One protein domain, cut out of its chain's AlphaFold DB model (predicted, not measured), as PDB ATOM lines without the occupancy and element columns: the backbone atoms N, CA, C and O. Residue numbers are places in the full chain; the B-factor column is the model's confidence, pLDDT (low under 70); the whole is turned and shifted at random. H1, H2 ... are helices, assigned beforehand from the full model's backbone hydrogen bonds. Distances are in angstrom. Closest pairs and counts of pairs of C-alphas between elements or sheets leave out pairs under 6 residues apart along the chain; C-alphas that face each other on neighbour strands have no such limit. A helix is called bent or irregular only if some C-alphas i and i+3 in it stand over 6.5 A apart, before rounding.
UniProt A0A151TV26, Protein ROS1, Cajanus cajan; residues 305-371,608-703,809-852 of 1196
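What this domain is: This is residues 305 to 371, 608 to 703 and 809 to 852 of the 1196 residues of the protein "Protein ROS1" of Cajanus cajan (UniProt A0A151TV26). The short helix H3 sits in the core with H5 and H6 packed on it, while the long helix H2 crosses H5 at a steep tilt and meets the end of H4, residues 655 to 656, with its side. H1 packs on H4, H7 and H8 lie on the far side of H2 from H5, and residues 847 to 852 stick out as a tail. The printed part has 207 residues with eight named helices, H1 to H8 in chain order, and no named strand; its class is all helix, its packing mostly crossed. It is compact, with a radius of gyration of the C-alphas of 17.8 A and spans of 58 by 43 by 41 A.

Where its parts are: Find C-alpha 312 at (-0.060, -48.570, 1.349), where H1 begins, residues 312 to 323. H2, residues 335 to 363, runs 41.1 A to C-alpha 363 at (-37.888, -46.930, 6.502). Next come H3, 615 to 622; H4, 645 to 656, only just irregular, with C-alphas 651 and 654 6.6 A apart; H5, 661 to 677, 24.3 A long; H6, 696 to 703; H7, 809 to 822, 19.6 A; and H8, 827 to 835.

How they stand to each other: Look at H3: it touches H5 about perpendicular, closest C-alphas Val 615 and Leu 671, 5.8 A, and H6 at Arg 621 and His 697, 4.8 A. H2 touches H4 at Arg 345 and Arg 655, 4.9 A. H1 touches H4 at Trp 318 and Pro 654, 6.0 A. H7 and H8 are close but not clearly touching. Every O i to N i+4 pair is within hydrogen-bond range in H3, H5, H6 and H7, but 6 of 8 in H1 and H4, 24 of 25 in H2 and 4 of 5 in H8.

The domain as a whole: Cuts leave gaps of 18.4 A between C-alphas 371 and 608 and 26.8 A between 703 and 809. The links H1 to H2, H3 to H4 and H5 to H6 are long. Confidence is under 70 at residues 809 to 843 and 845 to 852, among others.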
ATOM      1  N   ARG A 305      -9.923 -30.319  -4.174       82.56
ATOM      2  CA  ARG A 305     -10.796 -31.367  -3.631       82.56
ATOM      3  C   ARG A 305     -10.091 -32.078  -2.470       82.56
ATOM      4  O   ARG A 305      -8.924 -32.440  -2.638       82.56
ATOM      5  N   PRO A 306     -10.787 -32.348  -1.351       88.38
ATOM      6  CA  PRO A 306     -10.268 -33.218  -0.307       88.38
ATOM      7  C   PRO A 306      -9.856 -34.575  -0.879       88.38
ATOM      8  O   PRO A 306     -10.515 -35.112  -1.775       88.38
ATOM      9  N   LYS A 307      -8.771 -35.133  -0.348       91.44
ATOM     10  CA  LYS A 307      -8.281 -36.469  -0.691       91.44
ATOM     11  C   LYS A 307      -8.692 -37.447   0.402       91.44
ATOM     12  O   LYS A 307      -8.673 -37.087   1.577       91.44
ATOM     13  N   VAL A 308      -9.056 -38.666   0.010       93.25
ATOM     14  CA  VAL A 308      -9.139 -39.792   0.952       93.25
ATOM     15  C   VAL A 308      -7.728 -40.097   1.431       93.25
ATOM     16  O   VAL A 308      -6.801 -40.062   0.617       93.25
ATOM     17  N   ASP A 309      -7.571 -40.380   2.718       91.94
ATOM     18  CA  ASP A 309      -6.303 -40.900   3.217       91.94
ATOM     19  C   ASP A 309      -6.213 -42.400   2.906       91.94
ATOM     20  O   ASP A 309      -7.136 -43.160   3.207       91.94
ATOM     21  N   LEU A 310      -5.161 -42.803   2.194       91.75
ATOM     22  CA  LEU A 310      -5.017 -44.141   1.613       91.75
ATOM     23  C   LEU A 310      -3.622 -44.686   1.909       91.75
ATOM     24  O   LEU A 310      -2.676 -44.422   1.165       91.75
ATOM     25  N   ASP A 311      -3.534 -45.479   2.967       90.38
ATOM     26  CA  ASP A 311      -2.345 -46.219   3.378       90.38
ATOM     27  C   ASP A 311      -1.901 -47.257   2.323       90.38
ATOM     28  O   ASP A 311      -2.680 -47.684   1.459       90.38
ATOM     29  N   GLU A 312      -0.627 -47.659   2.356       89.31
ATOM     30  CA  GLU A 312      -0.060 -48.570   1.349       89.31
ATOM     31  C   GLU A 312      -0.690 -49.974   1.375       89.31
ATOM     32  O   GLU A 312      -0.730 -50.650   0.344       89.31
ATOM     33  N   GLU A 313      -1.269 -50.373   2.506       89.81
ATOM     34  CA  GLU A 313      -1.837 -51.697   2.729       89.81
ATOM     35  C   GLU A 313      -3.260 -51.802   2.152       89.81
ATOM     36  O   GLU A 313      -3.535 -52.670   1.324       89.81
ATOM     37  N   THR A 314      -4.126 -50.811   2.379       91.44
ATOM     38  CA  THR A 314      -5.362 -50.588   1.605       91.44
ATOM     39  C   THR A 314      -5.058 -50.522   0.098       91.44
ATOM     40  O   THR A 314      -5.815 -51.052  -0.718       91.44
ATOM     41  N   ASN A 315      -3.927 -49.925  -0.310       91.19
ATOM     42  CA  ASN A 315      -3.477 -49.923  -1.710       91.19
ATOM     43  C   ASN A 315      -3.011 -51.305  -2.222       91.19
ATOM     44  O   ASN A 315      -3.055 -51.527  -3.438       91.19
ATOM     45  N   ARG A 316      -2.538 -52.207  -1.353       91.94
ATOM     46  CA  ARG A 316      -2.156 -53.595  -1.670       91.94
ATOM     47  C   ARG A 316      -3.404 -54.465  -1.805       91.94
ATOM     48  O   ARG A 316      -3.644 -55.022  -2.875       91.94
ATOM     49  N   VAL A 317      -4.248 -54.482  -0.777       90.00
ATOM     50  CA  VAL A 317      -5.456 -55.317  -0.700       90.00
ATOM     51  C   VAL A 317      -6.480 -54.948  -1.769       90.00
ATOM     52  O   VAL A 317      -7.023 -55.836  -2.421       90.00
ATOM     53  N   TRP A 318      -6.672 -53.656  -2.065       89.50
ATOM     54  CA  TRP A 318      -7.489 -53.231  -3.210       89.50
ATOM     55  C   TRP A 318      -6.994 -53.806  -4.545       89.50
ATOM     56  O   TRP A 318      -7.811 -54.163  -5.387       89.50
ATOM     57  N   ARG A 319      -5.673 -53.907  -4.759       88.25
ATOM     58  CA  ARG A 319      -5.118 -54.463  -6.004       88.25
ATOM     59  C   ARG A 319      -5.306 -55.975  -6.098       88.25
ATOM     60  O   ARG A 319      -5.593 -56.451  -7.189       88.25
ATOM     61  N   LEU A 320      -5.222 -56.707  -4.986       87.25
ATOM     62  CA  LEU A 320      -5.544 -58.140  -4.957       87.25
ATOM     63  C   LEU A 320      -7.040 -58.379  -5.223       87.25
ATOM     64  O   LEU A 320      -7.380 -59.129  -6.132       87.25
ATOM     65  N   LEU A 321      -7.924 -57.633  -4.550       86.06
ATOM     66  CA  LEU A 321      -9.386 -57.680  -4.733       86.06
ATOM     67  C   LEU A 321      -9.895 -57.148  -6.090       86.06
ATOM     68  O   LEU A 321     -11.100 -57.205  -6.355       86.06
ATOM     69  N   LEU A 322      -9.018 -56.589  -6.930       80.56
ATOM     70  CA  LEU A 322      -9.309 -56.301  -8.336       80.56
ATOM     71  C   LEU A 322      -8.973 -57.472  -9.270       80.56
ATOM     72  O   LEU A 322      -9.545 -57.515 -10.354       80.56
ATOM     73  N   LEU A 323      -8.083 -58.382  -8.860       77.25
ATOM     74  CA  LEU A 323      -7.696 -59.573  -9.620       77.25
ATOM     75  C   LEU A 323      -8.601 -60.761  -9.271       77.25
ATOM     76  O   LEU A 323      -9.199 -61.353 -10.158       77.25
ATOM     77  N   ASP A 324      -8.728 -61.085  -7.982       76.50
ATOM     78  CA  ASP A 324      -9.614 -62.138  -7.475       76.50
ATOM     79  C   ASP A 324     -10.032 -61.822  -6.029       76.50
ATOM     80  O   ASP A 324      -9.224 -61.405  -5.196       76.50
ATOM     81  N   ILE A 325     -11.307 -62.050  -5.714       73.56
ATOM     82  CA  ILE A 325     -11.877 -61.905  -4.364       73.56
ATOM     83  C   ILE A 325     -11.333 -62.998  -3.416       73.56
ATOM     84  O   ILE A 325     -11.308 -62.805  -2.200       73.56
ATOM     85  N   ASN A 326     -10.852 -64.115  -3.969       73.25
ATOM     86  CA  ASN A 326     -10.291 -65.268  -3.258       73.25
ATOM     87  C   ASN A 326      -8.751 -65.312  -3.282       73.25
ATOM     88  O   ASN A 326      -8.165 -66.295  -2.827       73.25
ATOM     89  N   SER A 327      -8.091 -64.262  -3.791       75.06
ATOM     90  CA  SER A 327      -6.633 -64.204  -3.928       75.06
ATOM     91  C   SER A 327      -5.912 -64.539  -2.611       75.06
ATOM     92  O   SER A 327      -6.226 -64.010  -1.541       75.06
ATOM     93  N   HIS A 328      -4.913 -65.422  -2.668       66.19
ATOM     94  CA  HIS A 328      -4.101 -65.732  -1.493       66.19
ATOM     95  C   HIS A 328      -3.348 -64.486  -1.000       66.19
ATOM     96  O   HIS A 328      -2.842 -63.687  -1.785       66.19
ATOM     97  N   GLY A 329      -3.266 -64.328   0.322       70.06
ATOM     98  CA  GLY A 329      -2.570 -63.203   0.947       70.06
ATOM     99  C   GLY A 329      -3.311 -61.861   0.903       70.06
ATOM    100  O   GLY A 329      -2.694 -60.848   1.226       70.06
ATOM    101  N   ILE A 330      -4.608 -61.810   0.549       79.56
ATOM    102  CA  ILE A 330      -5.439 -60.589   0.703       79.56
ATOM    103  C   ILE A 330      -5.284 -60.016   2.113       79.56
ATOM    104  O   ILE A 330      -5.042 -58.825   2.252       79.56
ATOM    105  N   ASP A 331      -5.336 -60.862   3.139       78.75
ATOM    106  CA  ASP A 331      -5.392 -60.419   4.537       78.75
ATOM    107  C   ASP A 331      -3.997 -60.184   5.148       78.75
ATOM    108  O   ASP A 331      -3.898 -59.745   6.282       78.75
ATOM    109  N   GLY A 332      -2.923 -60.428   4.388       79.38
ATOM    110  CA  GLY A 332      -1.539 -60.373   4.867       79.38
ATOM    111  C   GLY A 332      -0.840 -61.725   4.748       79.38
ATOM    112  O   GLY A 332      -1.327 -62.630   4.063       79.38
ATOM    113  N   THR A 333       0.316 -61.854   5.398       76.06
ATOM    114  CA  THR A 333       1.069 -63.124   5.519       76.06
ATOM    115  C   THR A 333       1.644 -63.351   6.916       76.06
ATOM    116  O   THR A 333       1.900 -64.490   7.290       76.06
ATOM    117  N   ASP A 334       1.846 -62.277   7.671       85.88
ATOM    118  CA  ASP A 334       2.083 -62.251   9.111       85.88
ATOM    119  C   ASP A 334       0.755 -62.222   9.891       85.88
ATOM    120  O   ASP A 334      -0.281 -61.795   9.379       85.88
ATOM    121  N   GLU A 335       0.779 -62.693  11.138       86.19
ATOM    122  CA  GLU A 335      -0.431 -62.843  11.960       86.19
ATOM    123  C   GLU A 335      -1.023 -61.487  12.395       86.19
ATOM    124  O   GLU A 335      -2.243 -61.359  12.518       86.19
ATOM    125  N   ASP A 336      -0.182 -60.459  12.559       87.44
ATOM    126  CA  ASP A 336      -0.599 -59.119  12.986       87.44
ATOM    127  C   ASP A 336      -1.420 -58.388  11.909       87.44
ATOM    128  O   ASP A 336      -2.471 -57.827  12.227       87.44
ATOM    129  N   THR A 337      -1.012 -58.414  10.631       86.00
ATOM    130  CA  THR A 337      -1.818 -57.818   9.543       86.00
ATOM    131  C   THR A 337      -3.116 -58.578   9.291       86.00
ATOM    132  O   THR A 337      -4.145 -57.936   9.070       86.00
ATOM    133  N   VAL A 338      -3.108 -59.913   9.398       87.56
ATOM    134  CA  VAL A 338      -4.327 -60.737   9.281       87.56
ATOM    135  C   VAL A 338      -5.331 -60.360  10.366       87.56
ATOM    136  O   VAL A 338      -6.490 -60.069  10.059       87.56
ATOM    137  N   LYS A 339      -4.874 -60.279  11.618       90.38
ATOM    138  CA  LYS A 339      -5.694 -59.854  12.753       90.38
ATOM    139  C   LYS A 339      -6.189 -58.411  12.599       90.38
ATOM    140  O   LYS A 339      -7.363 -58.143  12.839       90.38
ATOM    141  N   TRP A 340      -5.340 -57.487  12.147       91.81
ATOM    142  CA  TRP A 340      -5.736 -56.094  11.909       91.81
ATOM    143  C   TRP A 340      -6.813 -55.965  10.819       91.81
ATOM    144  O   TRP A 340      -7.778 -55.219  10.985       91.81
ATOM    145  N   TRP A 341      -6.703 -56.728   9.725       92.38
ATOM    146  CA  TRP A 341      -7.732 -56.768   8.683       92.38
ATOM    147  C   TRP A 341      -9.036 -57.425   9.146       92.38
ATOM    148  O   TRP A 341     -10.107 -57.032   8.677       92.38
ATOM    149  N   GLU A 342      -8.974 -58.399  10.054       90.81
ATOM    150  CA  GLU A 342     -10.153 -58.962  10.717       90.81
ATOM    151  C   GLU A 342     -10.831 -57.921  11.628       90.81
ATOM    152  O   GLU A 342     -12.032 -57.685  11.492       90.81
ATOM    153  N   GLU A 343     -10.073 -57.217  12.475       92.44
ATOM    154  CA  GLU A 343     -10.577 -56.147  13.348       92.44
ATOM    155  C   GLU A 343     -11.206 -54.985  12.549       92.44
ATOM    156  O   GLU A 343     -12.344 -54.593  12.823       92.44
ATOM    157  N   GLU A 344     -10.533 -54.482  11.505       92.50
ATOM    158  CA  GLU A 344     -11.062 -53.433  10.615       92.50
ATOM    159  C   GLU A 344     -12.371 -53.855   9.928       92.50
ATOM    160  O   GLU A 344     -13.291 -53.044   9.781       92.50
ATOM    161  N   ARG A 345     -12.493 -55.122   9.512       93.88
ATOM    162  CA  ARG A 345     -13.710 -55.638   8.866       93.88
ATOM    163  C   ARG A 345     -14.838 -55.884   9.850       93.88
ATOM    164  O   ARG A 345     -15.966 -55.530   9.533       93.88
ATOM    165  N   ASN A 346     -14.559 -56.418  11.034       92.75
ATOM    166  CA  ASN A 346     -15.561 -56.603  12.085       92.75
ATOM    167  C   ASN A 346     -16.120 -55.245  12.550       92.75
ATOM    168  O   ASN A 346     -17.330 -55.079  12.719       92.75
ATOM    169  N   MET A 347     -15.266 -54.223  12.629       93.62
ATOM    170  CA  MET A 347     -15.679 -52.842  12.876       93.62
ATOM    171  C   MET A 347     -16.527 -52.257  11.725       93.62
ATOM    172  O   MET A 347     -17.505 -51.547  11.979       93.62
ATOM    173  N   PHE A 348     -16.240 -52.591  10.461       95.69
ATOM    174  CA  PHE A 348     -17.090 -52.199   9.326       95.69
ATOM    175  C   PHE A 348     -18.396 -53.004   9.197       95.69
ATOM    176  O   PHE A 348     -19.396 -52.438   8.756       95.69
ATOM    177  N   HIS A 349     -18.421 -54.260   9.646       94.12
ATOM    178  CA  HIS A 349     -19.622 -55.088   9.794       94.12
ATOM    179  C   HIS A 349     -20.586 -54.421  10.781       94.12
ATOM    180  O   HIS A 349     -21.697 -54.057  10.408       94.12
ATOM    181  N   GLY A 350     -20.114 -54.092  11.990       90.81
ATOM    182  CA  GLY A 350     -20.907 -53.363  12.984       90.81
ATOM    183  C   GLY A 350     -21.393 -51.985  12.514       90.81
ATOM    184  O   GLY A 350     -22.492 -51.561  12.871       90.81
ATOM    185  N   ARG A 351     -20.621 -51.284  11.667       94.12
ATOM    186  CA  ARG A 351     -21.063 -50.029  11.025       94.12
ATOM    187  C   ARG A 351     -22.172 -50.248   9.993       94.12
ATOM    188  O   ARG A 351     -23.088 -49.426   9.934       94.12
ATOM    189  N   ALA A 352     -22.094 -51.311   9.193       95.00
ATOM    190  CA  ALA A 352     -23.136 -51.679   8.238       95.00
ATOM    191  C   ALA A 352     -24.434 -52.061   8.965       95.00
ATOM    192  O   ALA A 352     -25.481 -51.484   8.677       95.00
ATOM    193  N   ASP A 353     -24.339 -52.931   9.969       91.31
ATOM    194  CA  ASP A 353     -25.466 -53.422  10.767       91.31
ATOM    195  C   ASP A 353     -26.134 -52.313  11.585       91.31
ATOM    196  O   ASP A 353     -27.351 -52.149  11.531       91.31
ATOM    197  N   SER A 354     -25.352 -51.481  12.284       91.06
ATOM    198  CA  SER A 354     -25.870 -50.313  13.017       91.06
ATOM    199  C   SER A 354     -26.599 -49.338  12.084       91.06
ATOM    200  O   SER A 354     -27.669 -48.826  12.424       91.06
ATOM    201  N   PHE A 355     -26.071 -49.119  10.873       94.06
ATOM    202  CA  PHE A 355     -26.743 -48.310   9.860       94.06
ATOM    203  C   PHE A 355     -28.050 -48.970   9.390       94.06
ATOM    204  O   PHE A 355     -29.098 -48.330   9.450       94.06
ATOM    205  N   ILE A 356     -28.022 -50.243   8.981       90.75
ATOM    206  CA  ILE A 356     -29.201 -50.994   8.518       90.75
ATOM    207  C   ILE A 356     -30.295 -51.025   9.593       90.75
ATOM    208  O   ILE A 356     -31.430 -50.642   9.311       90.75
ATOM    209  N   ALA A 357     -29.966 -51.381  10.838       87.31
ATOM    210  CA  ALA A 357     -30.915 -51.449  11.950       87.31
ATOM    211  C   ALA A 357     -31.590 -50.091  12.219       87.31
ATOM    212  O   ALA A 357     -32.818 -50.006  12.318       87.31
ATOM    213  N   ARG A 358     -30.813 -48.999  12.250       88.75
ATOM    214  CA  ARG A 358     -31.356 -47.636  12.398       88.75
ATOM    215  C   ARG A 358     -32.196 -47.209  11.199       88.75
ATOM    216  O   ARG A 358     -33.192 -46.509  11.378       88.75
ATOM    217  N   MET A 359     -31.842 -47.644   9.989       88.12
ATOM    218  CA  MET A 359     -32.655 -47.375   8.808       88.12
ATOM    219  C   MET A 359     -33.941 -48.207   8.777       88.12
ATOM    220  O   MET A 359     -34.965 -47.667   8.369       88.12
ATOM    221  N   HIS A 360     -33.966 -49.441   9.285       85.75
ATOM    222  CA  HIS A 360     -35.199 -50.222   9.451       85.75
ATOM    223  C   HIS A 360     -36.181 -49.575  10.432       85.75
ATOM    224  O   HIS A 360     -37.384 -49.561  10.174       85.75
ATOM    225  N   LEU A 361     -35.689 -48.916  11.481       81.44
ATOM    226  CA  LEU A 361     -36.529 -48.172  12.426       81.44
ATOM    227  C   LEU A 361     -37.173 -46.900  11.828       81.44
ATOM    228  O   LEU A 361     -38.064 -46.326  12.453       81.44
ATOM    229  N   VAL A 362     -36.784 -46.464  10.620       82.69
ATOM    230  CA  VAL A 362     -37.351 -45.272   9.951       82.69
ATOM    231  C   VAL A 362     -37.962 -45.579   8.579       82.69
ATOM    232  O   VAL A 362     -38.984 -45.001   8.228       82.69
ATOM    233  N   GLN A 363     -37.377 -46.493   7.804       81.38
ATOM    234  CA  GLN A 363     -37.888 -46.930   6.502       81.38
ATOM    235  C   GLN A 363     -38.704 -48.230   6.573       81.38
ATOM    236  O   GLN A 363     -39.527 -48.470   5.697       81.38
ATOM    237  N   GLY A 364     -38.529 -49.055   7.610       77.31
ATOM    238  CA  GLY A 364     -39.020 -50.440   7.644       77.31
ATOM    239  C   GLY A 364     -38.047 -51.408   6.959       77.31
ATOM    240  O   GLY A 364     -37.033 -50.970   6.420       77.31
ATOM    241  N   ASP A 365     -38.355 -52.709   6.979       73.81
ATOM    242  CA  ASP A 365     -37.572 -53.759   6.299       73.81
ATOM    243  C   ASP A 365     -37.459 -53.461   4.790       73.81
ATOM    244  O   ASP A 365     -38.463 -53.133   4.146       73.81
ATOM    245  N   ARG A 366     -36.241 -53.515   4.234       74.12
ATOM    246  CA  ARG A 366     -35.953 -53.277   2.805       74.12
ATOM    247  C   ARG A 366     -35.037 -54.345   2.187       74.12
ATOM    248  O   ARG A 366     -34.244 -54.040   1.293       74.12
ATOM    249  N   ARG A 367     -35.190 -55.596   2.629       72.88
ATOM    250  CA  ARG A 367     -34.542 -56.781   2.043       72.88
ATOM    251  C   ARG A 367     -34.741 -56.901   0.532       72.88
ATOM    252  O   ARG A 367     -35.696 -56.379  -0.045       72.88
ATOM    253  N   PHE A 368     -33.821 -57.619  -0.111       71.50
ATOM    254  CA  PHE A 368     -33.819 -57.846  -1.558       71.50
ATOM    255  C   PHE A 368     -35.139 -58.455  -2.057       71.50
ATOM    256  O   PHE A 368     -35.479 -59.587  -1.711       71.50
ATOM    257  N   SER A 369     -35.837 -57.721  -2.926       68.81
ATOM    258  CA  SER A 369     -36.942 -58.238  -3.733       68.81
ATOM    259  C   SER A 369     -36.463 -58.429  -5.168       68.81
ATOM    260  O   SER A 369     -35.874 -57.520  -5.761       68.81
ATOM    261  N   LYS A 370     -36.699 -59.618  -5.725       73.62
ATOM    262  CA  LYS A 370     -36.284 -59.958  -7.086       73.62
ATOM    263  C   LYS A 370     -37.244 -59.332  -8.102       73.62
ATOM    264  O   LYS A 370     -38.463 -59.397  -7.950       73.62
ATOM    265  N   TRP A 371     -36.682 -58.781  -9.169       78.25
ATOM    266  CA  TRP A 371     -37.411 -58.383 -10.373       78.25
ATOM    267  C   TRP A 371     -36.999 -59.289 -11.540       78.25
ATOM    268  O   TRP A 371     -35.978 -59.980 -11.479       78.25
ATOM    269  N   ALA A 608     -20.140 -57.383  -4.652       93.00
ATOM    270  CA  ALA A 608     -19.930 -56.080  -5.264       93.00
ATOM    271  C   ALA A 608     -20.496 -54.985  -4.349       93.00
ATOM    272  O   ALA A 608     -21.464 -55.217  -3.627       93.00
ATOM    273  N   PHE A 609     -19.941 -53.773  -4.400       94.50
ATOM    274  CA  PHE A 609     -20.487 -52.633  -3.657       94.50
ATOM    275  C   PHE A 609     -20.324 -51.328  -4.450       94.50
ATOM    276  O   PHE A 609     -19.212 -50.809  -4.521       94.50
ATOM    277  N   PRO A 610     -21.384 -50.772  -5.066       94.31
ATOM    278  CA  PRO A 610     -21.265 -49.581  -5.901       94.31
ATOM    279  C   PRO A 610     -21.208 -48.289  -5.070       94.31
ATOM    280  O   PRO A 610     -22.206 -47.875  -4.477       94.31
ATOM    281  N   VAL A 611     -20.075 -47.581  -5.092       94.62
ATOM    282  CA  VAL A 611     -19.980 -46.222  -4.532       94.62
ATOM    283  C   VAL A 611     -20.462 -45.186  -5.550       94.62
ATOM    284  O   VAL A 611     -19.793 -44.888  -6.539       94.62
ATOM    285  N   ASP A 612     -21.628 -44.593  -5.290       91.69
ATOM    286  CA  ASP A 612     -22.157 -43.445  -6.031       91.69
ATOM    287  C   ASP A 612     -21.913 -42.103  -5.291       91.69
ATOM    288  O   ASP A 612     -21.279 -42.035  -4.236       91.69
ATOM    289  N   THR A 613     -22.452 -41.006  -5.836       91.56
ATOM    290  CA  THR A 613     -22.406 -39.666  -5.221       91.56
ATOM    291  C   THR A 613     -23.139 -39.539  -3.877       91.56
ATOM    292  O   THR A 613     -22.878 -38.588  -3.136       91.56
ATOM    293  N   ASN A 614     -24.065 -40.447  -3.555       93.25
ATOM    294  CA  ASN A 614     -24.747 -40.522  -2.269       93.25
ATOM    295  C   ASN A 614     -23.911 -41.332  -1.282       93.25
ATOM    296  O   ASN A 614     -23.487 -40.758  -0.282       93.25
ATOM    297  N   VAL A 615     -23.577 -42.585  -1.602       95.25
ATOM    298  CA  VAL A 615     -22.710 -43.460  -0.792       95.25
ATOM    299  C   VAL A 615     -21.409 -42.747  -0.416       95.25
ATOM    300  O   VAL A 615     -21.095 -42.632   0.767       95.25
ATOM    301  N   GLY A 616     -20.691 -42.173  -1.389       95.31
ATOM    302  CA  GLY A 616     -19.424 -41.482  -1.130       95.31
ATOM    303  C   GLY A 616     -19.572 -40.228  -0.259       95.31
ATOM    304  O   GLY A 616     -18.747 -39.977   0.619       95.31
ATOM    305  N   ARG A 617     -20.660 -39.467  -0.435       95.50
ATOM    306  CA  ARG A 617     -20.981 -38.302   0.410       95.50
ATOM    307  C   ARG A 617     -21.322 -38.721   1.839       95.50
ATOM    308  O   ARG A 617     -20.903 -38.050   2.777       95.50
ATOM    309  N   ILE A 618     -22.082 -39.801   2.010       96.69
ATOM    310  CA  ILE A 618     -22.493 -40.311   3.321       96.69
ATOM    311  C   ILE A 618     -21.284 -40.861   4.072       96.69
ATOM    312  O   ILE A 618     -21.036 -40.425   5.189       96.69
ATOM    313  N   ALA A 619     -20.487 -41.730   3.446       96.81
ATOM    314  CA  ALA A 619     -19.321 -42.346   4.075       96.81
ATOM    315  C   ALA A 619     -18.291 -41.305   4.561       96.81
ATOM    316  O   ALA A 619     -17.752 -41.433   5.659       96.81
ATOM    317  N   VAL A 620     -18.080 -40.219   3.803       95.44
ATOM    318  CA  VAL A 620     -17.240 -39.088   4.240       95.44
ATOM    319  C   VAL A 620     -17.909 -38.263   5.350       95.44
ATOM    320  O   VAL A 620     -17.246 -37.893   6.316       95.44
ATOM    321  N   ARG A 621     -19.220 -37.988   5.276       95.94
ATOM    322  CA  ARG A 621     -19.931 -37.200   6.307       95.94
ATOM    323  C   ARG A 621     -20.098 -37.928   7.644       95.94
ATOM    324  O   ARG A 621     -20.048 -37.276   8.685       95.94
ATOM    325  N   LEU A 622     -20.267 -39.249   7.622       95.12
ATOM    326  CA  LEU A 622     -20.229 -40.104   8.812       95.12
ATOM    327  C   LEU A 622     -18.798 -40.318   9.325       95.12
ATOM    328  O   LEU A 622     -18.611 -40.718  10.466       95.12
ATOM    329  N   GLY A 623     -17.774 -40.035   8.513       93.19
ATOM    330  CA  GLY A 623     -16.380 -40.280   8.879       93.19
ATOM    331  C   GLY A 623     -15.980 -41.755   8.852       93.19
ATOM    332  O   GLY A 623     -15.021 -42.123   9.523       93.19
ATOM    333  N   TRP A 624     -16.698 -42.585   8.085       95.25
ATOM    334  CA  TRP A 624     -16.266 -43.945   7.748       95.25
ATOM    335  C   TRP A 624     -15.000 -43.914   6.888       95.25
ATOM    336  O   TRP A 624     -14.159 -44.791   7.010       95.25
ATOM    337  N   VAL A 625     -14.872 -42.904   6.025       95.31
ATOM    338  CA  VAL A 625     -13.727 -42.710   5.130       95.31
ATOM    339  C   VAL A 625     -12.858 -41.579   5.686       95.31
ATOM    340  O   VAL A 625     -13.370 -40.461   5.823       95.31
ATOM    341  N   PRO A 626     -11.573 -41.819   6.005       92.00
ATOM    342  CA  PRO A 626     -10.668 -40.773   6.456       92.00
ATOM    343  C   PRO A 626     -10.357 -39.804   5.311       92.00
ATOM    344  O   PRO A 626     -10.250 -40.188   4.144       92.00
ATOM    345  N   LEU A 627     -10.201 -38.528   5.654       91.62
ATOM    346  CA  LEU A 627      -9.692 -37.506   4.749       91.62
ATOM    347  C   LEU A 627      -8.294 -37.104   5.201       91.62
ATOM    348  O   LEU A 627      -8.047 -37.002   6.402       91.62
ATOM    349  N   GLN A 628      -7.430 -36.791   4.241       88.75
ATOM    350  CA  GLN A 628      -6.199 -36.057   4.529       88.75
ATOM    351  C   GLN A 628      -6.542 -34.694   5.164       88.75
ATOM    352  O   GLN A 628      -7.629 -34.170   4.882       88.75
ATOM    353  N   PRO A 629      -5.649 -34.108   5.988       84.25
ATOM    354  CA  PRO A 629      -5.895 -32.832   6.653       84.25
ATOM    355  C   PRO A 629      -6.461 -31.775   5.700       84.25
ATOM    356  O   PRO A 629      -5.891 -31.486   4.644       84.25
ATOM    357  N   LEU A 630      -7.622 -31.229   6.061       85.12
ATOM    358  CA  LEU A 630      -8.221 -30.119   5.327       85.12
ATOM    359  C   LEU A 630      -7.368 -28.856   5.553       85.12
ATOM    360  O   LEU A 630      -6.761 -28.731   6.617       85.12
ATOM    361  N   PRO A 631      -7.320 -27.911   4.591       81.12
ATOM    362  CA  PRO A 631      -6.694 -26.607   4.810       81.12
ATOM    363  C   PRO A 631      -7.227 -25.958   6.092       81.12
ATOM    364  O   PRO A 631      -8.410 -26.096   6.386       81.12
ATOM    365  N   GLU A 632      -6.376 -25.244   6.828       67.12
ATOM    366  CA  GLU A 632      -6.527 -24.978   8.274       67.12
ATOM    367  C   GLU A 632      -7.802 -24.212   8.696       67.12
ATOM    368  O   GLU A 632      -8.166 -24.218   9.867       67.12
ATOM    369  N   SER A 633      -8.532 -23.608   7.750       66.94
ATOM    370  CA  SER A 633      -9.828 -22.943   7.965       66.94
ATOM    371  C   SER A 633     -11.055 -23.703   7.425       66.94
ATOM    372  O   SER A 633     -12.193 -23.295   7.671       66.94
ATOM    373  N   LEU A 634     -10.878 -24.805   6.684       81.00
ATOM    374  CA  LEU A 634     -11.955 -25.507   5.977       81.00
ATOM    375  C   LEU A 634     -12.567 -26.633   6.822       81.00
ATOM    376  O   LEU A 634     -12.077 -27.758   6.871       81.00
ATOM    377  N   GLN A 635     -13.707 -26.341   7.440       84.06
ATOM    378  CA  GLN A 635     -14.450 -27.285   8.273       84.06
ATOM    379  C   GLN A 635     -15.222 -28.324   7.430       84.06
ATOM    380  O   GLN A 635     -15.778 -28.007   6.378       84.06
ATOM    381  N   LEU A 636     -15.327 -29.568   7.920       86.38
ATOM    382  CA  LEU A 636     -15.925 -30.721   7.209       86.38
ATOM    383  C   LEU A 636     -17.363 -30.484   6.701       86.38
ATOM    384  O   LEU A 636     -17.799 -31.097   5.723       86.38
ATOM    385  N   HIS A 637     -18.127 -29.611   7.360       87.19
ATOM    386  CA  HIS A 637     -19.492 -29.295   6.947       87.19
ATOM    387  C   HIS A 637     -19.604 -28.227   5.848       87.19
ATOM    388  O   HIS A 637     -20.654 -28.134   5.212       87.19
ATOM    389  N   LEU A 638     -18.516 -27.503   5.567       87.12
ATOM    390  CA  LEU A 638     -18.405 -26.497   4.505       87.12
ATOM    391  C   LEU A 638     -17.910 -27.091   3.168       87.12
ATOM    392  O   LEU A 638     -17.723 -26.363   2.196       87.12
ATOM    393  N   LEU A 639     -17.711 -28.415   3.083       86.00
ATOM    394  CA  LEU A 639     -17.276 -29.089   1.857       86.00
ATOM    395  C   LEU A 639     -18.335 -29.043   0.739       86.00
ATOM    396  O   LEU A 639     -19.295 -29.826   0.732       86.00
ATOM    397  N   GLU A 640     -18.094 -28.192  -0.261       83.69
ATOM    398  CA  GLU A 640     -18.839 -28.160  -1.530       83.69
ATOM    399  C   GLU A 640     -18.554 -29.382  -2.421       83.69
ATOM    400  O   GLU A 640     -19.436 -29.870  -3.140       83.69
ATOM    401  N   LEU A 641     -17.310 -29.875  -2.374       85.50
ATOM    402  CA  LEU A 641     -16.793 -30.984  -3.171       85.50
ATOM    403  C   LEU A 641     -16.279 -32.106  -2.265       85.50
ATOM    404  O   LEU A 641     -15.605 -31.864  -1.267       85.50
ATOM    405  N   TYR A 642     -16.569 -33.341  -2.665       89.81
ATOM    406  CA  TYR A 642     -16.109 -34.565  -2.008       89.81
ATOM    407  C   TYR A 642     -14.932 -35.176  -2.794       89.81
ATOM    408  O   TYR A 642     -14.720 -34.798  -3.957       89.81
ATOM    409  N   PRO A 643     -14.165 -36.107  -2.192       91.56
ATOM    410  CA  PRO A 643     -13.117 -36.841  -2.895       91.56
ATOM    411  C   PRO A 643     -13.622 -37.580  -4.142       91.56
ATOM    412  O   PRO A 643     -14.825 -37.767  -4.349       91.56
ATOM    413  N   VAL A 644     -12.689 -38.021  -4.986       92.31
ATOM    414  CA  VAL A 644     -13.007 -38.820  -6.178       92.31
ATOM    415  C   VAL A 644     -13.637 -40.148  -5.743       92.31
ATOM    416  O   VAL A 644     -13.120 -40.823  -4.857       92.31
ATOM    417  N   LEU A 645     -14.761 -40.543  -6.353       92.25
ATOM    418  CA  LEU A 645     -15.509 -41.733  -5.915       92.25
ATOM    419  C   LEU A 645     -14.668 -43.017  -5.956       92.25
ATOM    420  O   LEU A 645     -14.833 -43.873  -5.097       92.25
ATOM    421  N   GLU A 646     -13.723 -43.120  -6.891       92.19
ATOM    422  CA  GLU A 646     -12.775 -44.234  -6.986       92.19
ATOM    423  C   GLU A 646     -11.873 -44.354  -5.746       92.19
ATOM    424  O   GLU A 646     -11.686 -45.455  -5.237       92.19
ATOM    425  N   SER A 647     -11.378 -43.241  -5.187       94.31
ATOM    426  CA  SER A 647     -10.581 -43.281  -3.950       94.31
ATOM    427  C   SER A 647     -11.420 -43.695  -2.735       94.31
ATOM    428  O   SER A 647     -10.896 -44.290  -1.800       94.31
ATOM    429  N   ILE A 648     -12.730 -43.425  -2.762       95.75
ATOM    430  CA  ILE A 648     -13.671 -43.856  -1.719       95.75
ATOM    431  C   ILE A 648     -14.013 -45.349  -1.873       95.75
ATOM    432  O   ILE A 648     -13.950 -46.096  -0.900       95.75
ATOM    433  N   GLN A 649     -14.309 -45.801  -3.096       95.38
ATOM    434  CA  GLN A 649     -14.493 -47.212  -3.462       95.38
ATOM    435  C   GLN A 649     -13.297 -48.064  -3.017       95.38
ATOM    436  O   GLN A 649     -13.477 -49.119  -2.411       95.38
ATOM    437  N   LYS A 650     -12.086 -47.559  -3.267       94.94
ATOM    438  CA  LYS A 650     -10.807 -48.175  -2.912       94.94
ATOM    439  C   LYS A 650     -10.577 -48.321  -1.406       94.94
ATOM    440  O   LYS A 650      -9.986 -49.313  -0.995       94.94
ATOM    441  N   TYR A 651     -11.062 -47.380  -0.594       96.31
ATOM    442  CA  TYR A 651     -10.997 -47.486   0.867       96.31
ATOM    443  C   TYR A 651     -12.062 -48.438   1.435       96.31
ATOM    444  O   TYR A 651     -11.764 -49.244   2.316       96.31
ATOM    445  N   LEU A 652     -13.299 -48.348   0.927       96.38
ATOM    446  CA  LEU A 652     -14.453 -49.088   1.451       96.38
ATOM    447  C   LEU A 652     -14.468 -50.569   1.050       96.38
ATOM    448  O   LEU A 652     -14.838 -51.408   1.865       96.38
ATOM    449  N   TRP A 653     -14.091 -50.916  -0.185       94.62
ATOM    450  CA  TRP A 653     -14.243 -52.291  -0.677       94.62
ATOM    451  C   TRP A 653     -13.443 -53.338   0.124       94.62
ATOM    452  O   TRP A 653     -14.069 -54.312   0.534       94.62
ATOM    453  N   PRO A 654     -12.150 -53.139   0.473       94.44
ATOM    454  CA  PRO A 654     -11.396 -54.080   1.322       94.44
ATOM    455  C   PRO A 654     -12.009 -54.364   2.702       94.44
ATOM    456  O   PRO A 654     -11.707 -55.386   3.321       94.44
ATOM    457  N   ARG A 655     -12.863 -53.451   3.180       94.75
ATOM    458  CA  ARG A 655     -13.508 -53.482   4.498       94.75
ATOM    459  C   ARG A 655     -14.937 -54.035   4.452       94.75
ATOM    460  O   ARG A 655     -15.435 -54.501   5.467       94.75
ATOM    461  N   LEU A 656     -15.578 -54.024   3.279       95.19
ATOM    462  CA  LEU A 656     -16.940 -54.534   3.059       95.19
ATOM    463  C   LEU A 656     -16.981 -55.877   2.303       95.19
ATOM    464  O   LEU A 656     -17.999 -56.557   2.341       95.19
ATOM    465  N   CYS A 657     -15.902 -56.296   1.631       91.88
ATOM    466  CA  CYS A 657     -15.895 -57.457   0.723       91.88
ATOM    467  C   CYS A 657     -16.109 -58.840   1.375       91.88
ATOM    468  O   CYS A 657     -16.163 -59.832   0.653       91.88
ATOM    469  N   LYS A 658     -16.193 -58.925   2.711       90.69
ATOM    470  CA  LYS A 658     -16.536 -60.156   3.450       90.69
ATOM    471  C   LYS A 658     -18.006 -60.198   3.913       90.69
ATOM    472  O   LYS A 658     -18.425 -61.218   4.450       90.69
ATOM    473  N   LEU A 659     -18.780 -59.127   3.708       93.25
ATOM    474  CA  LEU A 659     -20.236 -59.141   3.894       93.25
ATOM    475  C   LEU A 659     -20.902 -59.932   2.760       93.25
ATOM    476  O   LEU A 659     -20.405 -59.950   1.631       93.25
ATOM    477  N   ASP A 660     -22.042 -60.561   3.041       92.25
ATOM    478  CA  ASP A 660     -22.792 -61.302   2.031       92.25
ATOM    479  C   ASP A 660     -23.516 -60.369   1.036       92.25
ATOM    480  O   ASP A 660     -23.727 -59.177   1.283       92.25
ATOM    481  N   GLN A 661     -23.935 -60.921  -0.106       91.38
ATOM    482  CA  GLN A 661     -24.558 -60.148  -1.183       91.38
ATOM    483  C   GLN A 661     -25.858 -59.438  -0.764       91.38
ATOM    484  O   GLN A 661     -26.127 -58.346  -1.271       91.38
ATOM    485  N   ARG A 662     -26.649 -60.002   0.159       90.69
ATOM    486  CA  ARG A 662     -27.916 -59.403   0.602       90.69
ATOM    487  C   ARG A 662     -27.648 -58.214   1.511       90.69
ATOM    488  O   ARG A 662     -28.219 -57.154   1.278       90.69
ATOM    489  N   THR A 663     -26.721 -58.350   2.458       92.81
ATOM    490  CA  THR A 663     -26.282 -57.238   3.319       92.81
ATOM    491  C   THR A 663     -25.628 -56.122   2.499       92.81
ATOM    492  O   THR A 663     -25.927 -54.947   2.709       92.81
ATOM    493  N   LEU A 664     -24.815 -56.453   1.484       93.94
ATOM    494  CA  LEU A 664     -24.250 -55.466   0.551       93.94
ATOM    495  C   LEU A 664     -25.322 -54.745  -0.287       93.94
ATOM    496  O   LEU A 664     -25.234 -53.527  -0.472       93.94
ATOM    497  N   TYR A 665     -26.340 -55.467  -0.772       91.69
ATOM    498  CA  TYR A 665     -27.503 -54.886  -1.452       91.69
ATOM    499  C   TYR A 665     -28.272 -53.935  -0.529       91.69
ATOM    500  O   TYR A 665     -28.532 -52.789  -0.898       91.69
ATOM    501  N   GLU A 666     -28.609 -54.398   0.673       91.81
ATOM    502  CA  GLU A 666     -29.454 -53.685   1.629       91.81
ATOM    503  C   GLU A 666     -28.755 -52.415   2.120       91.81
ATOM    504  O   GLU A 666     -29.332 -51.329   2.060       91.81
ATOM    505  N   LEU A 667     -27.464 -52.511   2.456       94.19
ATOM    506  CA  LEU A 667     -26.608 -51.367   2.766       94.19
ATOM    507  C   LEU A 667     -26.579 -50.349   1.615       94.19
ATOM    508  O   LEU A 667     -26.760 -49.153   1.852       94.19
ATOM    509  N   HIS A 668     -26.384 -50.793   0.368       92.69
ATOM    510  CA  HIS A 668     -26.372 -49.901  -0.796       92.69
ATOM    511  C   HIS A 668     -27.723 -49.186  -0.973       92.69
ATOM    512  O   HIS A 668     -27.774 -47.955  -1.021       92.69
ATOM    513  N   TYR A 669     -28.822 -49.939  -1.004       90.31
ATOM    514  CA  TYR A 669     -30.189 -49.439  -1.170       90.31
ATOM    515  C   TYR A 669     -30.584 -48.445  -0.062       90.31
ATOM    516  O   TYR A 669     -31.117 -47.360  -0.339       90.31
ATOM    517  N   GLN A 670     -30.261 -48.773   1.194       91.50
ATOM    518  CA  GLN A 670     -30.493 -47.910   2.350       91.50
ATOM    519  C   GLN A 670     -29.650 -46.628   2.274       91.50
ATOM    520  O   GLN A 670     -30.183 -45.545   2.519       91.50
ATOM    521  N   LEU A 671     -28.376 -46.700   1.864       94.38
ATOM    522  CA  LEU A 671     -27.510 -45.525   1.678       94.38
ATOM    523  C   LEU A 671     -28.015 -44.593   0.564       94.38
ATOM    524  O   LEU A 671     -28.073 -43.380   0.773       94.38
ATOM    525  N   ILE A 672     -28.427 -45.120  -0.597       91.75
ATOM    526  CA  ILE A 672     -29.023 -44.301  -1.670       91.75
ATOM    527  C   ILE A 672     -30.264 -43.562  -1.152       91.75
ATOM    528  O   ILE A 672     -30.409 -42.352  -1.358       91.75
ATOM    529  N   THR A 673     -31.140 -44.277  -0.449       91.38
ATOM    530  CA  THR A 673     -32.415 -43.742   0.043       91.38
ATOM    531  C   THR A 673     -32.192 -42.708   1.154       91.38
ATOM    532  O   THR A 673     -32.688 -41.581   1.068       91.38
ATOM    533  N   PHE A 674     -31.318 -43.003   2.120       94.31
ATOM    534  CA  PHE A 674     -30.873 -42.071   3.161       94.31
ATOM    535  C   PHE A 674     -30.222 -40.801   2.587       94.31
ATOM    536  O   PHE A 674     -30.444 -39.697   3.095       94.31
ATOM    537  N   GLY A 675     -29.450 -40.928   1.504       93.94
ATOM    538  CA  GLY A 675     -28.816 -39.807   0.807       93.94
ATOM    539  C   GLY A 675     -29.796 -38.867   0.105       93.94
ATOM    540  O   GLY A 675     -29.519 -37.669   0.016       93.94
ATOM    541  N   LYS A 676     -30.937 -39.384  -0.366       91.31
ATOM    542  CA  LYS A 676     -32.017 -38.604  -0.998       91.31
ATOM    543  C   LYS A 676     -32.948 -37.934   0.022       91.31
ATOM    544  O   LYS A 676     -33.454 -36.850  -0.250       91.31
ATOM    545  N   VAL A 677     -33.142 -38.553   1.189       91.88
ATOM    546  CA  VAL A 677     -34.095 -38.105   2.224       91.88
ATOM    547  C   VAL A 677     -33.444 -37.222   3.294       91.88
ATOM    548  O   VAL A 677     -33.883 -36.097   3.519       91.88
ATOM    549  N   PHE A 678     -32.381 -37.705   3.945       93.62
ATOM    550  CA  PHE A 678     -31.754 -37.029   5.090       93.62
ATOM    551  C   PHE A 678     -30.464 -36.324   4.677       93.62
ATOM    552  O   PHE A 678     -30.327 -35.106   4.797       93.62
ATOM    553  N   CYS A 679     -29.499 -37.085   4.158       95.00
ATOM    554  CA  CYS A 679     -28.138 -36.619   3.915       95.00
ATOM    555  C   CYS A 679     -27.984 -36.016   2.508       95.00
ATOM    556  O   CYS A 679     -27.093 -36.386   1.739       95.00
ATOM    557  N   THR A 680     -28.871 -35.086   2.154       92.81
ATOM    558  CA  THR A 680     -28.946 -34.429   0.836       92.81
ATOM    559  C   THR A 680     -27.653 -33.666   0.499       92.81
ATOM    560  O   THR A 680     -26.870 -33.313   1.387       92.81
ATOM    561  N   LYS A 681     -27.379 -33.397  -0.791       89.50
ATOM    562  CA  LYS A 681     -26.141 -32.694  -1.200       89.50
ATOM    563  C   LYS A 681     -26.009 -31.329  -0.513       89.50
ATOM    564  O   LYS A 681     -24.976 -31.063   0.096       89.50
ATOM    565  N   SER A 682     -27.048 -30.498  -0.592       85.44
ATOM    566  CA  SER A 682     -27.102 -29.159   0.005       85.44
ATOM    567  C   SER A 682     -28.235 -29.078   1.022       85.44
ATOM    568  O   SER A 682     -29.346 -29.518   0.729       85.44
ATOM    569  N   LYS A 683     -27.943 -28.495   2.192       85.88
ATOM    570  CA  LYS A 683     -28.850 -28.380   3.350       85.88
ATOM    571  C   LYS A 683     -29.450 -29.743   3.766       85.88
ATOM    572  O   LYS A 683     -30.664 -29.925   3.651       85.88
ATOM    573  N   PRO A 684     -28.611 -30.700   4.219       91.94
ATOM    574  CA  PRO A 684     -29.073 -31.978   4.761       91.94
ATOM    575  C   PRO A 684     -29.984 -31.779   5.973       91.94
ATOM    576  O   PRO A 684     -29.789 -30.865   6.775       91.94
ATOM    577  N   ASN A 685     -30.967 -32.665   6.124       91.62
ATOM    578  CA  ASN A 685     -31.930 -32.646   7.220       91.62
ATOM    579  C   ASN A 685     -31.335 -33.316   8.475       91.62
ATOM    580  O   ASN A 685     -31.805 -34.356   8.931       91.62
ATOM    581  N   CYS A 686     -30.237 -32.755   8.993       91.38
ATOM    582  CA  CYS A 686     -29.470 -33.356  10.089       91.38
ATOM    583  C   CYS A 686     -30.262 -33.480  11.397       91.38
ATOM    584  O   CYS A 686     -30.049 -34.439  12.133       91.38
ATOM    585  N   ASN A 687     -31.196 -32.564  11.663       87.50
ATOM    586  CA  ASN A 687     -32.044 -32.609  12.857       87.50
ATOM    587  C   ASN A 687     -33.033 -33.794  12.820       87.50
ATOM    588  O   ASN A 687     -33.425 -34.287  13.871       87.50
ATOM    589  N   ALA A 688     -33.387 -34.291  11.626       89.44
ATOM    590  CA  ALA A 688     -34.216 -35.483  11.430       89.44
ATOM    591  C   ALA A 688     -33.403 -36.766  11.141       89.44
ATOM    592  O   ALA A 688     -33.965 -37.791  10.761       89.44
ATOM    593  N   CYS A 689     -32.070 -36.716  11.225       92.62
ATOM    594  CA  CYS A 689     -31.195 -37.775  10.724       92.62
ATOM    595  C   CYS A 689     -30.978 -38.893  11.767       92.62
ATOM    596  O   CYS A 689     -30.396 -38.612  12.817       92.62
ATOM    597  N   PRO A 690     -31.311 -40.170  11.482       90.25
ATOM    598  CA  PRO A 690     -31.082 -41.272  12.429       90.25
ATOM    599  C   PRO A 690     -29.595 -41.551  12.720       90.25
ATOM    600  O   PRO A 690     -29.274 -42.171  13.727       90.25
ATOM    601  N   MET A 691     -28.674 -41.055  11.885       92.25
ATOM    602  CA  MET A 691     -27.222 -41.173  12.096       92.25
ATOM    603  C   MET A 691     -26.588 -39.923  12.734       92.25
ATOM    604  O   MET A 691     -25.368 -39.789  12.715       92.25
ATOM    605  N   ARG A 692     -27.380 -38.975  13.263       88.56
ATOM    606  CA  ARG A 692     -26.898 -37.672  13.778       88.56
ATOM    607  C   ARG A 692     -25.739 -37.791  14.782       88.56
ATOM    608  O   ARG A 692     -24.834 -36.967  14.724       88.56
ATOM    609  N   GLY A 693     -25.752 -38.815  15.638       82.31
ATOM    610  CA  GLY A 693     -24.769 -39.047  16.706       82.31
ATOM    611  C   GLY A 693     -23.331 -39.242  16.251       82.31
ATOM    612  O   GLY A 693     -22.453 -38.459  16.596       82.31
ATOM    613  N   GLU A 694     -23.092 -40.276  15.443       84.44
ATOM    614  CA  GLU A 694     -21.751 -40.594  14.929       84.44
ATOM    615  C   GLU A 694     -21.342 -39.715  13.728       84.44
ATOM    616  O   GLU A 694     -20.239 -39.834  13.194       84.44
ATOM    617  N   CYS A 695     -22.217 -38.817  13.266       92.94
ATOM    618  CA  CYS A 695     -21.993 -38.023  12.063       92.94
ATOM    619  C   CYS A 695     -20.979 -36.890  12.296       92.94
ATOM    620  O   CYS A 695     -21.342 -35.788  12.719       92.94
ATOM    621  N   ARG A 696     -19.708 -37.112  11.927       90.62
ATOM    622  CA  ARG A 696     -18.638 -36.089  11.982       90.62
ATOM    623  C   ARG A 696     -19.026 -34.767  11.299       90.62
ATOM    624  O   ARG A 696     -18.663 -33.694  11.777       90.62
ATOM    625  N   HIS A 697     -19.789 -34.821  10.206       92.94
ATOM    626  CA  HIS A 697     -20.328 -33.636   9.525       92.94
ATOM    627  C   HIS A 697     -21.319 -32.851  10.398       92.94
ATOM    628  O   HIS A 697     -21.249 -31.625  10.437       92.94
ATOM    629  N   PHE A 698     -22.208 -33.538  11.123       91.62
ATOM    630  CA  PHE A 698     -23.113 -32.890  12.073       91.62
ATOM    631  C   PHE A 698     -22.336 -32.293  13.252       91.62
ATOM    632  O   PHE A 698     -22.531 -31.119  13.554       91.62
ATOM    633  N   ALA A 699     -21.404 -33.043  13.849       87.50
ATOM    634  CA  ALA A 699     -20.563 -32.551  14.941       87.50
ATOM    635  C   ALA A 699     -19.779 -31.282  14.545       87.50
ATOM    636  O   ALA A 699     -19.771 -30.302  15.287       87.50
ATOM    637  N   SER A 700     -19.199 -31.255  13.337       86.88
ATOM    638  CA  SER A 700     -18.516 -30.074  12.787       86.88
ATOM    639  C   SER A 700     -19.450 -28.869  12.615       86.88
ATOM    640  O   SER A 700     -19.070 -27.749  12.964       86.88
ATOM    641  N   ALA A 701     -20.664 -29.079  12.097       87.12
ATOM    642  CA  ALA A 701     -21.646 -28.011  11.911       87.12
ATOM    643  C   ALA A 701     -22.188 -27.480  13.248       87.12
ATOM    644  O   ALA A 701     -22.313 -26.271  13.427       87.12
ATOM    645  N   PHE A 702     -22.464 -28.369  14.204       85.06
ATOM    646  CA  PHE A 702     -22.965 -28.029  15.533       85.06
ATOM    647  C   PHE A 702     -21.926 -27.264  16.365       85.06
ATOM    648  O   PHE A 702     -22.254 -26.234  16.947       85.06
ATOM    649  N   ALA A 703     -20.659 -27.697  16.356       81.38
ATOM    650  CA  ALA A 703     -19.571 -26.965  17.009       81.38
ATOM    651  C   ALA A 703     -19.430 -25.540  16.446       81.38
ATOM    652  O   ALA A 703     -19.374 -24.572  17.199       81.38
ATOM    653  N   GLU A 809     -37.213 -44.771  24.562       42.50
ATOM    654  CA  GLU A 809     -36.677 -45.726  25.529       42.50
ATOM    655  C   GLU A 809     -36.574 -47.121  24.892       42.50
ATOM    656  O   GLU A 809     -35.496 -47.696  24.894       42.50
ATOM    657  N   GLU A 810     -37.618 -47.626  24.228       41.19
ATOM    658  CA  GLU A 810     -37.591 -48.906  23.486       41.19
ATOM    659  C   GLU A 810     -36.744 -48.867  22.202       41.19
ATOM    660  O   GLU A 810     -36.131 -49.867  21.845       41.19
ATOM    661  N   PHE A 811     -36.648 -47.726  21.513       37.94
ATOM    662  CA  PHE A 811     -35.702 -47.522  20.410       37.94
ATOM    663  C   PHE A 811     -34.265 -47.644  20.926       37.94
ATOM    664  O   PHE A 811     -33.466 -48.384  20.358       37.94
ATOM    665  N   THR A 812     -33.957 -46.959  22.032       47.62
ATOM    666  CA  THR A 812     -32.646 -47.017  22.688       47.62
ATOM    667  C   THR A 812     -32.370 -48.430  23.186       47.62
ATOM    668  O   THR A 812     -31.322 -48.975  22.868       47.62
ATOM    669  N   LEU A 813     -33.340 -49.070  23.845       51.62
ATOM    670  CA  LEU A 813     -33.225 -50.412  24.407       51.62
ATOM    671  C   LEU A 813     -33.114 -51.500  23.327       51.62
ATOM    672  O   LEU A 813     -32.389 -52.465  23.530       51.62
ATOM    673  N   ASN A 814     -33.782 -51.370  22.177       47.34
ATOM    674  CA  ASN A 814     -33.629 -52.309  21.059       47.34
ATOM    675  C   ASN A 814     -32.293 -52.112  20.331       47.34
ATOM    676  O   ASN A 814     -31.666 -53.098  19.953       47.34
ATOM    677  N   VAL A 815     -31.820 -50.868  20.177       45.19
ATOM    678  CA  VAL A 815     -30.475 -50.589  19.645       45.19
ATOM    679  C   VAL A 815     -29.394 -51.087  20.615       45.19
ATOM    680  O   VAL A 815     -28.461 -51.744  20.167       45.19
ATOM    681  N   GLN A 816     -29.554 -50.877  21.926       49.22
ATOM    682  CA  GLN A 816     -28.696 -51.435  22.979       49.22
ATOM    683  C   GLN A 816     -28.703 -52.964  22.946       49.22
ATOM    684  O   GLN A 816     -27.659 -53.547  22.704       49.22
ATOM    685  N   ASN A 817     -29.862 -53.625  23.057       53.12
ATOM    686  CA  ASN A 817     -29.964 -55.090  22.999       53.12
ATOM    687  C   ASN A 817     -29.364 -55.688  21.717       53.12
ATOM    688  O   ASN A 817     -28.869 -56.811  21.747       53.12
ATOM    689  N   TYR A 818     -29.447 -54.989  20.582       46.53
ATOM    690  CA  TYR A 818     -28.857 -55.441  19.322       46.53
ATOM    691  C   TYR A 818     -27.332 -55.251  19.308       46.53
ATOM    692  O   TYR A 818     -26.610 -56.163  18.913       46.53
ATOM    693  N   MET A 819     -26.833 -54.110  19.796       48.62
ATOM    694  CA  MET A 819     -25.396 -53.860  19.949       48.62
ATOM    695  C   MET A 819     -24.772 -54.809  20.984       48.62
ATOM    696  O   MET A 819     -23.805 -55.485  20.668       48.62
ATOM    697  N   GLU A 820     -25.361 -54.957  22.169       50.38
ATOM    698  CA  GLU A 820     -24.892 -55.836  23.251       50.38
ATOM    699  C   GLU A 820     -24.900 -57.327  22.874       50.38
ATOM    700  O   GLU A 820     -24.046 -58.079  23.343       50.38
ATOM    701  N   LYS A 821     -25.832 -57.779  22.020       47.56
ATOM    702  CA  LYS A 821     -25.878 -59.181  21.558       47.56
ATOM    703  C   LYS A 821     -24.914 -59.495  20.418       47.56
ATOM    704  O   LYS A 821     -24.473 -60.638  20.329       47.56
ATOM    705  N   ASN A 822     -24.618 -58.524  19.553       40.91
ATOM    706  CA  ASN A 822     -23.905 -58.773  18.294       40.91
ATOM    707  C   ASN A 822     -22.518 -58.106  18.214       40.91
ATOM    708  O   ASN A 822     -21.722 -58.486  17.361       40.91
ATOM    709  N   MET A 823     -22.210 -57.127  19.072       46.12
ATOM    710  CA  MET A 823     -20.987 -56.316  19.016       46.12
ATOM    711  C   MET A 823     -20.337 -56.175  20.401       46.12
ATOM    712  O   MET A 823     -20.745 -55.355  21.220       46.12
ATOM    713  N   GLY A 824     -19.252 -56.918  20.639       42.34
ATOM    714  CA  GLY A 824     -18.404 -56.749  21.825       42.34
ATOM    715  C   GLY A 824     -17.566 -55.466  21.760       42.34
ATOM    716  O   GLY A 824     -16.382 -55.525  21.438       42.34
ATOM    717  N   LEU A 825     -18.178 -54.310  22.034       41.62
ATOM    718  CA  LEU A 825     -17.546 -52.985  21.971       41.62
ATOM    719  C   LEU A 825     -17.469 -52.280  23.334       41.62
ATOM    720  O   LEU A 825     -18.241 -52.545  24.252       41.62
ATOM    721  N   GLN A 826     -16.512 -51.357  23.452       48.62
ATOM    722  CA  GLN A 826     -16.182 -50.662  24.699       48.62
ATOM    723  C   GLN A 826     -17.175 -49.532  25.043       48.62
ATOM    724  O   GLN A 826     -17.688 -48.823  24.173       48.62
ATOM    725  N   GLU A 827     -17.372 -49.292  26.343       42.59
ATOM    726  CA  GLU A 827     -18.340 -48.330  26.908       42.59
ATOM    727  C   GLU A 827     -18.193 -46.882  26.388       42.59
ATOM    728  O   GLU A 827     -19.170 -46.124  26.313       42.59
ATOM    729  N   GLY A 828     -16.982 -46.493  25.973       38.47
ATOM    730  CA  GLY A 828     -16.690 -45.172  25.409       38.47
ATOM    731  C   GLY A 828     -17.341 -44.871  24.048       38.47
ATOM    732  O   GLY A 828     -17.396 -43.698  23.662       38.47
ATOM    733  N   GLU A 829     -17.838 -45.875  23.314       40.22
ATOM    734  CA  GLU A 829     -18.624 -45.659  22.087       40.22
ATOM    735  C   GLU A 829     -20.130 -45.637  22.365       40.22
ATOM    736  O   GLU A 829     -20.825 -44.743  21.876       40.22
ATOM    737  N   MET A 830     -20.615 -46.528  23.239       40.34
ATOM    738  CA  MET A 830     -22.012 -46.537  23.694       40.34
ATOM    739  C   MET A 830     -22.415 -45.180  24.286       40.34
ATOM    740  O   MET A 830     -23.453 -44.626  23.932       40.34
ATOM    741  N   SER A 831     -21.540 -44.581  25.099       43.12
ATOM    742  CA  SER A 831     -21.762 -43.257  25.700       43.12
ATOM    743  C   SER A 831     -21.973 -42.146  24.655       43.12
ATOM    744  O   SER A 831     -22.801 -41.256  24.846       43.12
ATOM    745  N   LYS A 832     -21.271 -42.203  23.513       46.12
ATOM    746  CA  LYS A 832     -21.408 -41.229  22.410       46.12
ATOM    747  C   LYS A 832     -22.668 -41.477  21.582       46.12
ATOM    748  O   LYS A 832     -23.327 -40.520  21.177       46.12
ATOM    749  N   ALA A 833     -23.024 -42.746  21.375       39.84
ATOM    750  CA  ALA A 833     -24.277 -43.131  20.735       39.84
ATOM    751  C   ALA A 833     -25.498 -42.693  21.566       39.84
ATOM    752  O   ALA A 833     -26.461 -42.197  20.996       39.84
ATOM    753  N   LEU A 834     -25.447 -42.783  22.900       39.75
ATOM    754  CA  LEU A 834     -26.542 -42.372  23.792       39.75
ATOM    755  C   LEU A 834     -26.782 -40.852  23.796       39.75
ATOM    756  O   LEU A 834     -27.926 -40.413  23.686       39.75
ATOM    757  N   VAL A 835     -25.723 -40.030  23.818       40.50
ATOM    758  CA  VAL A 835     -25.832 -38.555  23.713       40.50
ATOM    759  C   VAL A 835     -26.525 -38.115  22.410       40.50
ATOM    760  O   VAL A 835     -27.151 -37.056  22.355       40.50
ATOM    761  N   ALA A 836     -26.491 -38.946  21.366       42.56
ATOM    762  CA  ALA A 836     -27.194 -38.694  20.112       42.56
ATOM    763  C   ALA A 836     -28.723 -38.769  20.200       42.56
ATOM    764  O   ALA A 836     -29.396 -38.269  19.293       42.56
ATOM    765  N   LEU A 837     -29.266 -39.440  21.221       38.38
ATOM    766  CA  LEU A 837     -30.662 -39.880  21.257       38.38
ATOM    767  C   LEU A 837     -31.606 -38.875  21.922       38.38
ATOM    768  O   LEU A 837     -32.809 -38.983  21.723       38.38
ATOM    769  N   HIS A 838     -31.096 -37.841  22.598       48.03
ATOM    770  CA  HIS A 838     -31.917 -36.680  22.950       48.03
ATOM    771  C   HIS A 838     -32.050 -35.734  21.742       48.03
ATOM    772  O   HIS A 838     -31.052 -35.125  21.333       48.03
ATOM    773  N   PRO A 839     -33.239 -35.572  21.123       45.72
ATOM    774  CA  PRO A 839     -33.415 -34.661  19.991       45.72
ATOM    775  C   PRO A 839     -33.059 -33.211  20.352       45.72
ATOM    776  O   PRO A 839     -32.405 -32.537  19.553       45.72
ATOM    777  N   ASP A 840     -33.396 -32.779  21.564       46.31
ATOM    778  CA  ASP A 840     -33.476 -31.366  21.956       46.31
ATOM    779  C   ASP A 840     -32.125 -30.717  22.303       46.31
ATOM    780  O   ASP A 840     -31.963 -29.509  22.146       46.31
ATOM    781  N   VAL A 841     -31.132 -31.510  22.723       50.62
ATOM    782  CA  VAL A 841     -29.803 -31.018  23.154       50.62
ATOM    783  C   VAL A 841     -28.854 -30.786  21.964       50.62
ATOM    784  O   VAL A 841     -27.917 -29.993  22.042       50.62
ATOM    785  N   ALA A 842     -29.102 -31.456  20.833       57.62
ATOM    786  CA  ALA A 842     -28.220 -31.482  19.664       57.62
ATOM    787  C   ALA A 842     -28.953 -31.042  18.380       57.62
ATOM    788  O   ALA A 842     -29.079 -31.800  17.415       57.62
ATOM    789  N   CYS A 843     -29.457 -29.810  18.358       65.81
ATOM    790  CA  CYS A 843     -30.146 -29.226  17.204       65.81
ATOM    791  C   CYS A 843     -29.293 -28.128  16.544       65.81
ATOM    792  O   CYS A 843     -28.718 -27.289  17.236       65.81
ATOM    793  N   ILE A 844     -29.225 -28.097  15.208       74.25
ATOM    794  CA  ILE A 844     -28.689 -26.941  14.468       74.25
ATOM    795  C   ILE A 844     -29.860 -26.003  14.133       74.25
ATOM    796  O   ILE A 844     -30.813 -26.463  13.494       74.25
ATOM    797  N   PRO A 845     -29.808 -24.702  14.486       65.25
ATOM    798  CA  PRO A 845     -30.853 -23.741  14.133       65.25
ATOM    799  C   PRO A 845     -31.064 -23.630  12.613       65.25
ATOM    800  O   PRO A 845     -30.231 -23.103  11.877       65.25
ATOM    801  N   THR A 846     -32.200 -24.127  12.121       64.56
ATOM    802  CA  THR A 846     -32.565 -24.070  10.697       64.56
ATOM    803  C   THR A 846     -33.497 -22.891  10.402       64.56
ATOM    804  O   THR A 846     -34.560 -22.807  11.023       64.56
ATOM    805  N   PRO A 847     -33.197 -22.022   9.415       60.97
ATOM    806  CA  PRO A 847     -34.115 -20.963   8.995       60.97
ATOM    807  C   PRO A 847     -35.479 -21.513   8.549       60.97
ATOM    808  O   PRO A 847     -35.532 -22.434   7.727       60.97
ATOM    809  N   LYS A 848     -36.579 -20.924   9.049       62.56
ATOM    810  CA  LYS A 848     -37.958 -21.324   8.705       62.56
ATOM    811  C   LYS A 848     -38.170 -21.320   7.181       62.56
ATOM    812  O   LYS A 848     -37.839 -20.355   6.487       62.56
ATOM    813  N   LEU A 849     -38.738 -22.403   6.646       69.88
ATOM    814  CA  LEU A 849     -39.000 -22.561   5.211       69.88
ATOM    815  C   LEU A 849     -40.216 -21.718   4.793       69.88
ATOM    816  O   LEU A 849     -41.350 -22.129   4.991       69.88
ATOM    817  N   LYS A 850     -39.985 -20.564   4.153       54.59
ATOM    818  CA  LYS A 850     -41.047 -19.604   3.770       54.59
ATOM    819  C   LYS A 850     -42.135 -20.128   2.806       54.59
ATOM    820  O   LYS A 850     -43.111 -19.428   2.593       54.59
ATOM    821  N   ASN A 851     -41.956 -21.289   2.171       63.69
ATOM    822  CA  ASN A 851     -42.852 -21.819   1.131       63.69
ATOM    823  C   ASN A 851     -42.904 -23.363   1.166       63.69
ATOM    824  O   ASN A 851     -42.493 -24.017   0.206       63.69
ATOM    825  N   VAL A 852     -43.347 -23.970   2.276       63.91
ATOM    826  CA  VAL A 852     -43.418 -25.447   2.393       63.91
ATOM    827  C   VAL A 852     -44.388 -26.055   1.371       63.91
ATOM    828  O   VAL A 852     -44.040 -27.027   0.706       63.91
TER     829      VAL A 852